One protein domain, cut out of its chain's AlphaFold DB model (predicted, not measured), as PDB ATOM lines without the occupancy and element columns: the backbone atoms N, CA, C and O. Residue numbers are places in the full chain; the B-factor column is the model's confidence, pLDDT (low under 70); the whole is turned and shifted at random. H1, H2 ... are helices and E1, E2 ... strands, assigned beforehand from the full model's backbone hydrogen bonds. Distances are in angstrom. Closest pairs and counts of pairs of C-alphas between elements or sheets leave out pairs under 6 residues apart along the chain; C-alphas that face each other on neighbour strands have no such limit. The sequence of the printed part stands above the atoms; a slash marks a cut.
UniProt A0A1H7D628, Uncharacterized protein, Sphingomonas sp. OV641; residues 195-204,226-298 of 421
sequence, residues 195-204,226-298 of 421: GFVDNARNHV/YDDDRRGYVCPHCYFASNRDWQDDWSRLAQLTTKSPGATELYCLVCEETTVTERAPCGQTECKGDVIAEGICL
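AT A GLANCE: This is residues 195 to 204 and 226 to 298 of the 421 residues of an uncharacterized protein of Sphingomonas sp. OV641 (UniProt A0A1H7D628). What is the picture? Little regular structure: a small antiparallel meander, E1 E2 E3, each strand neighbour to the one before, lies toward one side, the long loops 241 to 253 and 277 to 290 reach away from it, and short H1 lies off toward one end. What makes it up? The 83 printed residues hold H1 H2 E1 E2 E3 E4, in that order, mixed in class. It is compact, radius of gyration of the C-alphas 13.1 A, spanning 43 by 28 by 21 A.

HOW THE PARTS SIT: How do strands pair? E2, residues 265 to 268, forms hairpins with E1, residues 254 to 256 (N 255 to O 267, 2.9 A), and E3, residues 274 to 276 (N 275 to O 266, 2.8 A), within hydrogen-bond range. What else? E4, residues 291 to 293, pairs with no named strand. H2, residues 236 to 240, only grazes the sheet with residues 236 to 238; H1, residues 200 to 204, is not on it. Both helices have every O i to N i+4 pair within hydrogen-bond range.

IN THESE COORDINATES: Where does H1 begin? C-alpha 200 is at (124.131, 212.027, 298.544). Where does E4 end? C-alpha 293 is at (109.294, 227.134, 289.647).

THE WHOLE: What is cut? Residues 205 to 225; C-alphas 204 and 226 are 15.6 A apart. Which links are long? H2 to E1 and E3 to E4; no printed residue is under 70 in pLDDT.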
ATOM      1  N   GLY A 195     132.940 206.890 293.110       78.75
ATOM      2  CA  GLY A 195     132.104 207.629 292.158       78.75
ATOM      3  C   GLY A 195     130.598 207.583 292.446       78.75
ATOM      4  O   GLY A 195     129.821 208.070 291.635       78.75
ATOM      5  N   PHE A 196     130.167 207.032 293.587       75.06
ATOM      6  CA  PHE A 196     128.751 206.981 293.971       75.06
ATOM      7  C   PHE A 196     128.349 208.225 294.776       75.06
ATOM      8  O   PHE A 196     128.140 208.139 295.985       75.06
ATOM      9  N   VAL A 197     128.263 209.379 294.108       72.62
ATOM     10  CA  VAL A 197     127.874 210.664 294.733       72.62
ATOM     11  C   VAL A 197     126.436 211.086 294.419       72.62
ATOM     12  O   VAL A 197     125.845 211.857 295.168       72.62
ATOM     13  N   ASP A 198     125.827 210.527 293.371       75.12
ATOM     14  CA  ASP A 198     124.569 211.037 292.801       75.12
ATOM     15  C   ASP A 198     123.369 210.987 293.767       75.12
ATOM     16  O   ASP A 198     122.406 211.735 293.610       75.12
ATOM     17  N   ASN A 199     123.434 210.133 294.794       84.00
ATOM     18  CA  ASN A 199     122.370 209.958 295.786       84.00
ATOM     19  C   ASN A 199     122.625 210.694 297.112       84.00
ATOM     20  O   ASN A 199     121.760 210.648 297.990       84.00
ATOM     21  N   ALA A 200     123.775 211.357 297.288       85.62
ATOM     22  CA  ALA A 200     124.131 212.027 298.544       85.62
ATOM     23  C   ALA A 200     123.057 213.050 298.944       85.62
ATOM     24  O   ALA A 200     122.530 213.028 300.058       85.62
ATOM     25  N   ARG A 201     122.621 213.879 297.989       89.88
ATOM     26  CA  ARG A 201     121.569 214.874 298.224       89.88
ATOM     27  C   ARG A 201     120.218 214.239 298.558       89.88
ATOM     28  O   ARG A 201     119.575 214.683 299.509       89.88
ATOM     29  N   ASN A 202     119.809 213.180 297.852       90.38
ATOM     30  CA  ASN A 202     118.590 212.427 298.182       90.38
ATOM     31  C   ASN A 202     118.634 211.901 299.625       90.38
ATOM     32  O   ASN A 202     117.643 211.999 300.353       90.38
ATOM     33  N   HIS A 203     119.788 211.375 300.046       89.31
ATOM     34  CA  HIS A 203     119.976 210.835 301.386       89.31
ATOM     35  C   HIS A 203     119.784 211.913 302.457       89.31
ATOM     36  O   HIS A 203     118.987 211.721 303.378       89.31
ATOM     37  N   VAL A 204     120.432 213.070 302.297       93.38
ATOM     38  CA  VAL A 204     120.318 214.183 303.248       93.38
ATOM     39  C   VAL A 204     118.890 214.721 303.319       93.38
ATOM     40  O   VAL A 204     118.371 214.914 304.417       93.38
ATOM     41  N   TYR A 226     111.824 225.141 310.240       96.69
ATOM     42  CA  TYR A 226     110.603 224.558 309.680       96.69
ATOM     43  C   TYR A 226     109.368 224.965 310.496       96.69
ATOM     44  O   TYR A 226     109.272 224.679 311.690       96.69
ATOM     45  N   ASP A 227     108.416 225.643 309.858       95.81
ATOM     46  CA  ASP A 227     107.161 226.090 310.468       95.81
ATOM     47  C   ASP A 227     106.041 225.102 310.121       95.81
ATOM     48  O   ASP A 227     105.566 225.093 308.990       95.81
ATOM     49  N   ASP A 228     105.612 224.273 311.074       93.12
ATOM     50  CA  ASP A 228     104.595 223.227 310.848       93.12
ATOM     51  C   ASP A 228     103.228 223.791 310.411       93.12
ATOM     52  O   ASP A 228     102.458 223.143 309.707       93.12
ATOM     53  N   ASP A 229     102.960 225.064 310.720       92.94
ATOM     54  CA  ASP A 229     101.765 225.771 310.252       92.94
ATOM     55  C   ASP A 229     101.861 226.224 308.780       92.94
ATOM     56  O   ASP A 229     100.967 226.917 308.273       92.94
ATOM     57  N   ARG A 230     102.982 225.962 308.100       93.00
ATOM     58  CA  ARG A 230     103.195 226.296 306.690       93.00
ATOM     59  C   ARG A 230     103.300 225.029 305.868       93.00
ATOM     60  O   ARG A 230     103.957 224.059 306.227       93.00
ATOM     61  N   ARG A 231     102.704 225.084 304.681       94.38
ATOM     62  CA  ARG A 231     102.839 224.018 303.695       94.38
ATOM     63  C   ARG A 231     104.297 223.903 303.244       94.38
ATOM     64  O   ARG A 231     104.884 224.892 302.805       94.38
ATOM     65  N   GLY A 232     104.836 222.691 303.329       96.19
ATOM     66  CA  GLY A 232     106.088 222.317 302.687       96.19
ATOM     67  C   GLY A 232     105.910 222.083 301.184       96.19
ATOM     68  O   GLY A 232     104.893 221.541 300.740       96.19
ATOM     69  N   TYR A 233     106.934 222.437 300.419       97.56
ATOM     70  CA  TYR A 233     107.075 222.241 298.980       97.56
ATOM     71  C   TYR A 233     108.409 221.566 298.670       97.56
ATOM     72  O   TYR A 233     109.350 221.609 299.469       97.56
ATOM     73  N   VAL A 234     108.499 220.955 297.493       97.25
ATOM     74  CA  VAL A 234     109.771 220.473 296.953       97.25
ATOM     75  C   VAL A 234     110.631 221.680 296.572       97.25
ATOM     76  O   VAL A 234     110.157 222.608 295.921       97.25
ATOM     77  N   CYS A 235     111.898 221.680 296.988       97.38
ATOM     78  CA  CYS A 235     112.857 222.690 296.548       97.38
ATOM     79  C   CYS A 235     113.317 222.372 295.116       97.38
ATOM     80  O   CYS A 235     113.871 221.287 294.916       97.38
ATOM     81  N   PRO A 236     113.170 223.287 294.139       96.62
ATOM     82  CA  PRO A 236     113.604 223.032 292.766       96.62
ATOM     83  C   PRO A 236     115.125 222.836 292.668       96.62
ATOM     84  O   PRO A 236     115.576 221.916 291.992       96.62
ATOM     85  N   HIS A 237     115.931 223.601 293.415       95.62
ATOM     86  CA  HIS A 237     117.391 223.423 293.423       95.62
ATOM     87  C   HIS A 237     117.805 222.046 293.949       95.62
ATOM     88  O   HIS A 237     118.673 221.392 293.373       95.62
ATOM     89  N   CYS A 238     117.188 221.582 295.040       95.00
ATOM     90  CA  CYS A 238     117.477 220.249 295.559       95.00
ATOM     91  C   CYS A 238     116.980 219.157 294.613       95.00
ATOM     92  O   CYS A 238     117.688 218.173 294.433       95.00
ATOM     93  N   TYR A 239     115.814 219.346 293.992       94.75
ATOM     94  CA  TYR A 239     115.238 218.411 293.030       94.75
ATOM     95  C   TYR A 239     116.152 218.198 291.814       94.75
ATOM     96  O   TYR A 239     116.502 217.061 291.509       94.75
ATOM     97  N   PHE A 240     116.611 219.273 291.160       92.38
ATOM     98  CA  PHE A 240     117.466 219.166 289.967       92.38
ATOM     99  C   PHE A 240     118.897 218.709 290.256       92.38
ATOM    100  O   PHE A 240     119.567 218.202 289.361       92.38
ATOM    101  N   ALA A 241     119.364 218.871 291.492       91.12
ATOM    102  CA  ALA A 241     120.683 218.414 291.918       91.12
ATOM    103  C   ALA A 241     120.681 217.015 292.558       91.12
ATOM    104  O   ALA A 241     121.713 216.576 293.054       91.12
ATOM    105  N   SER A 242     119.526 216.352 292.611       91.56
ATOM    106  CA  SER A 242     119.377 214.997 293.144       91.56
ATOM    107  C   SER A 242     119.224 213.986 292.011       91.56
ATOM    108  O   SER A 242     118.801 214.334 290.907       91.56
ATOM    109  N   ASN A 243     119.498 212.713 292.294       89.56
ATOM    110  CA  ASN A 243     119.113 211.629 291.401       89.56
ATOM    111  C   ASN A 243     117.578 211.505 291.368       89.56
ATOM    112  O   ASN A 243     116.925 211.514 292.417       89.56
ATOM    113  N   ARG A 244     117.007 211.403 290.162       89.19
ATOM    114  CA  ARG A 244     115.558 211.356 289.909       89.19
ATOM    115  C   ARG A 244     115.077 210.022 289.332       89.19
ATOM    116  O   ARG A 244     113.873 209.833 289.227       89.19
ATOM    117  N   ASP A 245     115.980 209.105 288.990       83.25
ATOM    118  CA  ASP A 245     115.662 207.919 288.182       83.25
ATOM    119  C   ASP A 245     114.773 206.900 288.917       83.25
ATOM    120  O   ASP A 245     114.093 206.104 288.278       83.25
ATOM    121  N   TRP A 246     114.763 206.925 290.255       76.62
ATOM    122  CA  TRP A 246     114.080 205.932 291.097       76.62
ATOM    123  C   TRP A 246     113.471 206.558 292.361       76.62
ATOM    124  O   TRP A 246     113.599 206.009 293.455       76.62
ATOM    125  N   GLN A 247     112.888 207.754 292.236       77.06
ATOM    126  CA  GLN A 247     112.311 208.495 293.364       77.06
ATOM    127  C   GLN A 247     110.808 208.712 293.169       77.06
ATOM    128  O   GLN A 247     110.403 209.552 292.366       77.06
ATOM    129  N   ASP A 248     110.004 207.995 293.954       71.00
ATOM    130  CA  ASP A 248     108.538 208.103 293.921       71.00
ATOM    131  C   ASP A 248     107.999 209.206 294.852       71.00
ATOM    132  O   ASP A 248     106.889 209.700 294.656       71.00
ATOM    133  N   ASP A 249     108.779 209.620 295.858       81.31
ATOM    134  CA  ASP A 249     108.402 210.669 296.811       81.31
ATOM    135  C   ASP A 249     109.556 211.643 297.073       81.31
ATOM    136  O   ASP A 249     110.732 211.273 297.093       81.31
ATOM    137  N   TRP A 250     109.206 212.910 297.297       91.19
ATOM    138  CA  TRP A 250     110.149 214.008 297.476       91.19
ATOM    139  C   TRP A 250     109.902 214.744 298.784       91.19
ATOM    140  O   TRP A 250     108.805 215.234 299.066       91.19
ATOM    141  N   SER A 251     110.969 214.912 299.564       93.94
ATOM    142  CA  SER A 251     110.913 215.642 300.826       93.94
ATOM    143  C   SER A 251     110.525 217.110 300.616       93.94
ATOM    144  O   SER A 251     111.200 217.874 299.921       93.94
ATOM    145  N   ARG A 252     109.439 217.526 301.272       95.94
ATOM    146  CA  ARG A 252     108.856 218.867 301.158       95.94
ATOM    147  C   ARG A 252     109.454 219.838 302.177       95.94
ATOM    148  O   ARG A 252     108.793 220.257 303.122       95.94
ATOM    149  N   LEU A 253     110.731 220.155 301.988       97.25
ATOM    150  CA  LEU A 253     111.553 220.923 302.934       97.25
ATOM    151  C   LEU A 253     111.702 222.409 302.574       97.25
ATOM    152  O   LEU A 253     112.469 223.128 303.208       97.25
ATOM    153  N   ALA A 254     110.998 222.890 301.553       97.88
ATOM    154  CA  ALA A 254     110.951 224.309 301.229       97.88
ATOM    155  C   ALA A 254     109.625 224.928 301.672       97.88
ATOM    156  O   ALA A 254     108.577 224.299 301.555       97.88
ATOM    157  N   GLN A 255     109.642 226.159 302.174       97.88
ATOM    158  CA  GLN A 255     108.439 226.848 302.639       97.88
ATOM    159  C   GLN A 255     108.399 228.280 302.113       97.88
ATOM    160  O   GLN A 255     109.424 228.950 302.002       97.88
ATOM    161  N   LEU A 256     107.195 228.763 301.797       97.31
ATOM    162  CA  LEU A 256     107.010 230.163 301.417       97.31
ATOM    163  C   LEU A 256     107.386 231.067 302.602       97.31
ATOM    164  O   LEU A 256     107.002 230.809 303.752       97.31
ATOM    165  N   THR A 257     108.122 232.145 302.325       93.81
ATOM    166  CA  THR A 257     108.657 233.054 303.357       93.81
ATOM    167  C   THR A 257     107.548 233.799 304.102       93.81
ATOM    168  O   THR A 257     107.703 234.139 305.282       93.81
ATOM    169  N   THR A 258     106.374 233.957 303.478       91.38
ATOM    170  CA  THR A 258     105.165 234.529 304.085       91.38
ATOM    171  C   THR A 258     103.946 233.622 303.891       91.38
ATOM    172  O   THR A 258     103.852 232.883 302.916       91.38
ATOM    173  N   LYS A 259     102.962 233.707 304.800       88.06
ATOM    174  CA  LYS A 259     101.684 232.964 304.715       88.06
ATOM    175  C   LYS A 259     100.664 233.614 303.760       88.06
ATOM    176  O   LYS A 259      99.476 233.309 303.823       88.06
ATOM    177  N   SER A 260     101.089 234.563 302.924       88.81
ATOM    178  CA  SER A 260     100.164 235.310 302.071       88.81
ATOM    179  C   SER A 260      99.763 234.493 300.829       88.81
ATOM    180  O   SER A 260     100.608 233.814 300.238       88.81
ATOM    181  N   PRO A 261      98.497 234.568 300.370       85.00
ATOM    182  CA  PRO A 261      98.063 233.880 299.151       85.00
ATOM    183  C   PRO A 261      98.821 234.296 297.885       85.00
ATOM    184  O   PRO A 261      98.781 233.564 296.910       85.00
ATOM    185  N   GLY A 262      99.510 235.440 297.895       89.81
ATOM    186  CA  GLY A 262     100.354 235.916 296.798       89.81
ATOM    187  C   GLY A 262     101.854 235.766 297.053       89.81
ATOM    188  O   GLY A 262     102.634 236.372 296.333       89.81
ATOM    189  N   ALA A 263     102.273 235.025 298.085       94.19
ATOM    190  CA  ALA A 263     103.689 234.800 298.358       94.19
ATOM    191  C   ALA A 263     104.352 234.074 297.181       94.19
ATOM    192  O   ALA A 263     103.848 233.038 296.740       94.19
ATOM    193  N   THR A 264     105.475 234.620 296.716       96.81
ATOM    194  CA  THR A 264     106.261 234.110 295.581       96.81
ATOM    195  C   THR A 264     107.699 233.773 295.957       96.81
ATOM    196  O   THR A 264     108.472 233.394 295.096       96.81
ATOM    197  N   GLU A 265     108.099 233.952 297.211       97.94
ATOM    198  CA  GLU A 265     109.448 233.620 297.667       97.94
ATOM    199  C   GLU A 265     109.398 232.323 298.461       97.94
ATOM    200  O   GLU A 265     108.697 232.229 299.474       97.94
ATOM    201  N   LEU A 266     110.142 231.327 297.992       97.94
ATOM    202  CA  LEU A 266     110.247 230.010 298.597       97.94
ATOM    203  C   LEU A 266     111.663 229.811 299.133       97.94
ATOM    204  O   LEU A 266     112.613 229.829 298.360       97.94
ATOM    205  N   TYR A 267     111.793 229.575 300.434       97.88
ATOM    206  CA  TYR A 267     113.073 229.294 301.081       97.88
ATOM    207  C   TYR A 267     113.230 227.795 301.339       97.88
ATOM    208  O   TYR A 267     112.314 227.161 301.872       97.88
ATOM    209  N   CYS A 268     114.382 227.221 300.994       97.56
ATOM    210  CA  CYS A 268     114.717 225.838 301.321       97.56
ATOM    211  C   CYS A 268     115.599 225.754 302.567       97.56
ATOM    212  O   CYS A 268     116.703 226.279 302.576       97.56
ATOM    213  N   LEU A 269     115.182 224.995 303.583       95.31
ATOM    214  CA  LEU A 269     115.986 224.810 304.802       95.31
ATOM    215  C   LEU A 269     117.225 223.913 304.633       95.31
ATOM    216  O   LEU A 269     118.002 223.774 305.572       95.31
ATOM    217  N   VAL A 270     117.384 223.253 303.479       95.25
ATOM    218  CA  VAL A 270     118.497 222.320 303.224       95.25
ATOM    219  C   VAL A 270     119.629 222.985 302.454       95.25
ATOM    220  O   VAL A 270     120.770 222.924 302.896       95.25
ATOM    221  N   CYS A 271     119.324 223.602 301.310       94.56
ATOM    222  CA  CYS A 271     120.324 224.307 300.504       94.56
ATOM    223  C   CYS A 271     120.375 225.816 300.774       94.56
ATOM    224  O   CYS A 271     121.189 226.488 300.157       94.56
ATOM    225  N   GLU A 272     119.495 226.341 301.632       94.81
ATOM    226  CA  GLU A 272     119.371 227.768 301.985       94.81
ATOM    227  C   GLU A 272     119.062 228.714 300.811       94.81
ATOM    228  O   GLU A 272     119.010 229.934 300.972       94.81
ATOM    229  N   GLU A 273     118.772 228.158 299.633       95.94
ATOM    230  CA  GLU A 273     118.374 228.933 298.465       95.94
ATOM    231  C   GLU A 273     116.962 229.501 298.622       95.94
ATOM    232  O   GLU A 273     116.039 228.836 299.114       95.94
ATOM    233  N   THR A 274     116.796 230.736 298.145       97.38
ATOM    234  CA  THR A 274     115.489 231.376 297.985       97.38
ATOM    235  C   THR A 274     115.135 231.440 296.507       97.38
ATOM    236  O   THR A 274     115.785 232.145 295.739       97.38
ATOM    237  N   THR A 275     114.078 230.738 296.110       97.50
ATOM    238  CA  THR A 275     113.601 230.711 294.725       97.50
ATOM    239  C   THR A 275     112.361 231.583 294.572       97.50
ATOM    240  O   THR A 275     111.437 231.522 295.387       97.50
ATOM    241  N   VAL A 276     112.315 232.373 293.497       97.31
ATOM    242  CA  VAL A 276     111.093 233.072 293.086       97.31
ATOM    243  C   VAL A 276     110.187 232.094 292.339       97.31
ATOM    244  O   VAL A 276     110.603 231.460 291.375       97.31
ATOM    245  N   THR A 277     108.942 231.979 292.783       96.94
ATOM    246  CA  THR A 277     107.934 231.053 292.264       96.94
ATOM    247  C   THR A 277     106.797 231.803 291.580       96.94
ATOM    248  O   THR A 277     106.391 232.875 292.033       96.94
ATOM    249  N   GLU A 278     106.197 231.194 290.567       95.31
ATOM    250  CA  GLU A 278     104.935 231.630 289.982       95.31
ATOM    251  C   GLU A 278     103.744 231.029 290.743       95.31
ATOM    252  O   GLU A 278     103.758 229.862 291.144       95.31
ATOM    253  N   ARG A 279     102.693 231.841 290.923       94.00
ATOM    254  CA  ARG A 279     101.406 231.399 291.466       94.00
ATOM    255  C   ARG A 279     100.436 231.105 290.331       94.00
ATOM    256  O   ARG A 279      99.705 231.988 289.889       94.00
ATOM    257  N   ALA A 280     100.456 229.861 289.871       91.69
ATOM    258  CA  ALA A 280      99.600 229.356 288.806       91.69
ATOM    259  C   ALA A 280      99.138 227.931 289.146       91.69
ATOM    260  O   ALA A 280      99.947 227.159 289.664       91.69
ATOM    261  N   PRO A 281      97.868 227.565 288.875       91.38
ATOM    262  CA  PRO A 281      97.397 226.196 289.057       91.38
ATOM    263  C   PRO A 281      98.263 225.201 288.284       91.38
ATOM    264  O   PRO A 281      98.633 225.460 287.139       91.38
ATOM    265  N   CYS A 282      98.556 224.059 288.902       91.25
ATOM    266  CA  CYS A 282      99.224 222.951 288.236       91.25
ATOM    267  C   CYS A 282      98.392 222.479 287.037       91.25
ATOM    268  O   CYS A 282      97.178 222.320 287.153       91.25
ATOM    269  N   GLY A 283      99.053 222.208 285.910       84.19
ATOM    270  CA  GLY A 283      98.392 221.664 284.720       84.19
ATOM    271  C   GLY A 283      97.893 220.221 284.873       84.19
ATOM    272  O   GLY A 283      97.107 219.772 284.053       84.19
ATOM    273  N   GLN A 284      98.330 219.490 285.904       83.38
ATOM    274  CA  GLN A 284      97.843 218.137 286.194       83.38
ATOM    275  C   GLN A 284      96.473 218.198 286.876       83.38
ATOM    276  O   GLN A 284      96.373 218.724 287.988       83.38
ATOM    277  N   THR A 285      95.448 217.597 286.270       78.31
ATOM    278  CA  THR A 285      94.049 217.653 286.736       78.31
ATOM    279  C   THR A 285      93.864 217.189 288.185       78.31
ATOM    280  O   THR A 285      93.067 217.759 288.934       78.31
ATOM    281  N   GLU A 286      94.627 216.187 288.627       83.75
ATOM    282  CA  GLU A 286      94.545 215.653 289.993       83.75
ATOM    283  C   GLU A 286      95.337 216.481 291.027       83.75
ATOM    284  O   GLU A 286      95.141 216.347 292.240       83.75
ATOM    285  N   CYS A 287      96.226 217.375 290.579       90.06
ATOM    286  CA  CYS A 287      97.098 218.144 291.457       90.06
ATOM    287  C   CYS A 287      96.500 219.510 291.819       90.06
ATOM    288  O   CYS A 287      96.434 220.428 291.011       90.06
ATOM    289  N   LYS A 288      96.207 219.716 293.106       92.75
ATOM    290  CA  LYS A 288      95.764 221.015 293.657       92.75
ATOM    291  C   LYS A 288      96.919 221.987 293.961       92.75
ATOM    292  O   LYS A 288      96.789 222.846 294.834       92.75
ATOM    293  N   GLY A 289      98.092 221.771 293.370       93.75
ATOM    294  CA  GLY A 289      99.263 222.627 293.563       93.75
ATOM    295  C   GLY A 289      99.125 223.940 292.799       93.75
ATOM    296  O   GLY A 289      98.524 223.962 291.731       93.75
ATOM    297  N   ASP A 290      99.679 225.020 293.341       95.19
ATOM    298  CA  ASP A 290      99.622 226.356 292.737       95.19
ATOM    299  C   ASP A 290     100.957 227.119 292.817       95.19
ATOM    300  O   ASP A 290     100.990 228.339 292.668       95.19
ATOM    301  N   VAL A 291     102.051 226.412 293.109       96.75
ATOM    302  CA  VAL A 291     103.397 226.980 293.237       96.75
ATOM    303  C   VAL A 291     104.294 226.305 292.212       96.75
ATOM    304  O   VAL A 291     104.565 225.105 292.316       96.75
ATOM    305  N   ILE A 292     104.731 227.084 291.224       96.12
ATOM    306  CA  ILE A 292     105.524 226.630 290.081       96.12
ATOM    307  C   ILE A 292     106.892 227.314 290.116       96.12
ATOM    308  O   ILE A 292     106.979 228.520 290.344       96.12
ATOM    309  N   ALA A 293     107.966 226.568 289.880       96.50
ATOM    310  CA  ALA A 293     109.294 227.134 289.647       96.50
ATOM    311  C   ALA A 293     110.103 226.204 288.746       96.50
ATOM    312  O   ALA A 293     109.898 224.993 288.783       96.50
ATOM    313  N   GLU A 294     111.007 226.769 287.941       93.31
ATOM    314  CA  GLU A 294     111.893 225.998 287.051       93.31
ATOM    315  C   GLU A 294     111.131 224.988 286.166       93.31
ATOM    316  O   GLU A 294     111.564 223.860 285.942       93.31
ATOM    317  N   GLY A 295     109.936 225.379 285.704       91.19
ATOM    318  CA  GLY A 295     109.087 224.564 284.834       91.19
ATOM    319  C   GLY A 295     108.338 223.418 285.519       91.19
ATOM    320  O   GLY A 295     107.577 222.740 284.840       91.19
ATOM    321  N   ILE A 296     108.474 223.209 286.833       94.38
ATOM    322  CA  ILE A 296     107.813 222.112 287.560       94.38
ATOM    323  C   ILE A 296     106.818 222.620 288.607       94.38
ATOM    324  O   ILE A 296     106.974 223.696 289.188       94.38
ATOM    325  N   CYS A 297     105.797 221.813 288.904       95.38
ATOM    326  CA  CYS A 297     104.944 222.048 290.067       95.38
ATOM    327  C   CYS A 297     105.653 221.591 291.342       95.38
ATOM    328  O   CYS A 297     105.969 220.417 291.496       95.38
ATOM    329  N   LEU A 298     105.817 222.478 292.322       96.75
ATOM    330  CA  LEU A 298     106.539 222.161 293.563       96.75
ATOM    331  C   LEU A 298     105.731 221.294 294.548       96.75
ATOM    332  O   LEU A 298     106.194 220.994 295.649       96.75
TER     333      LEU A 298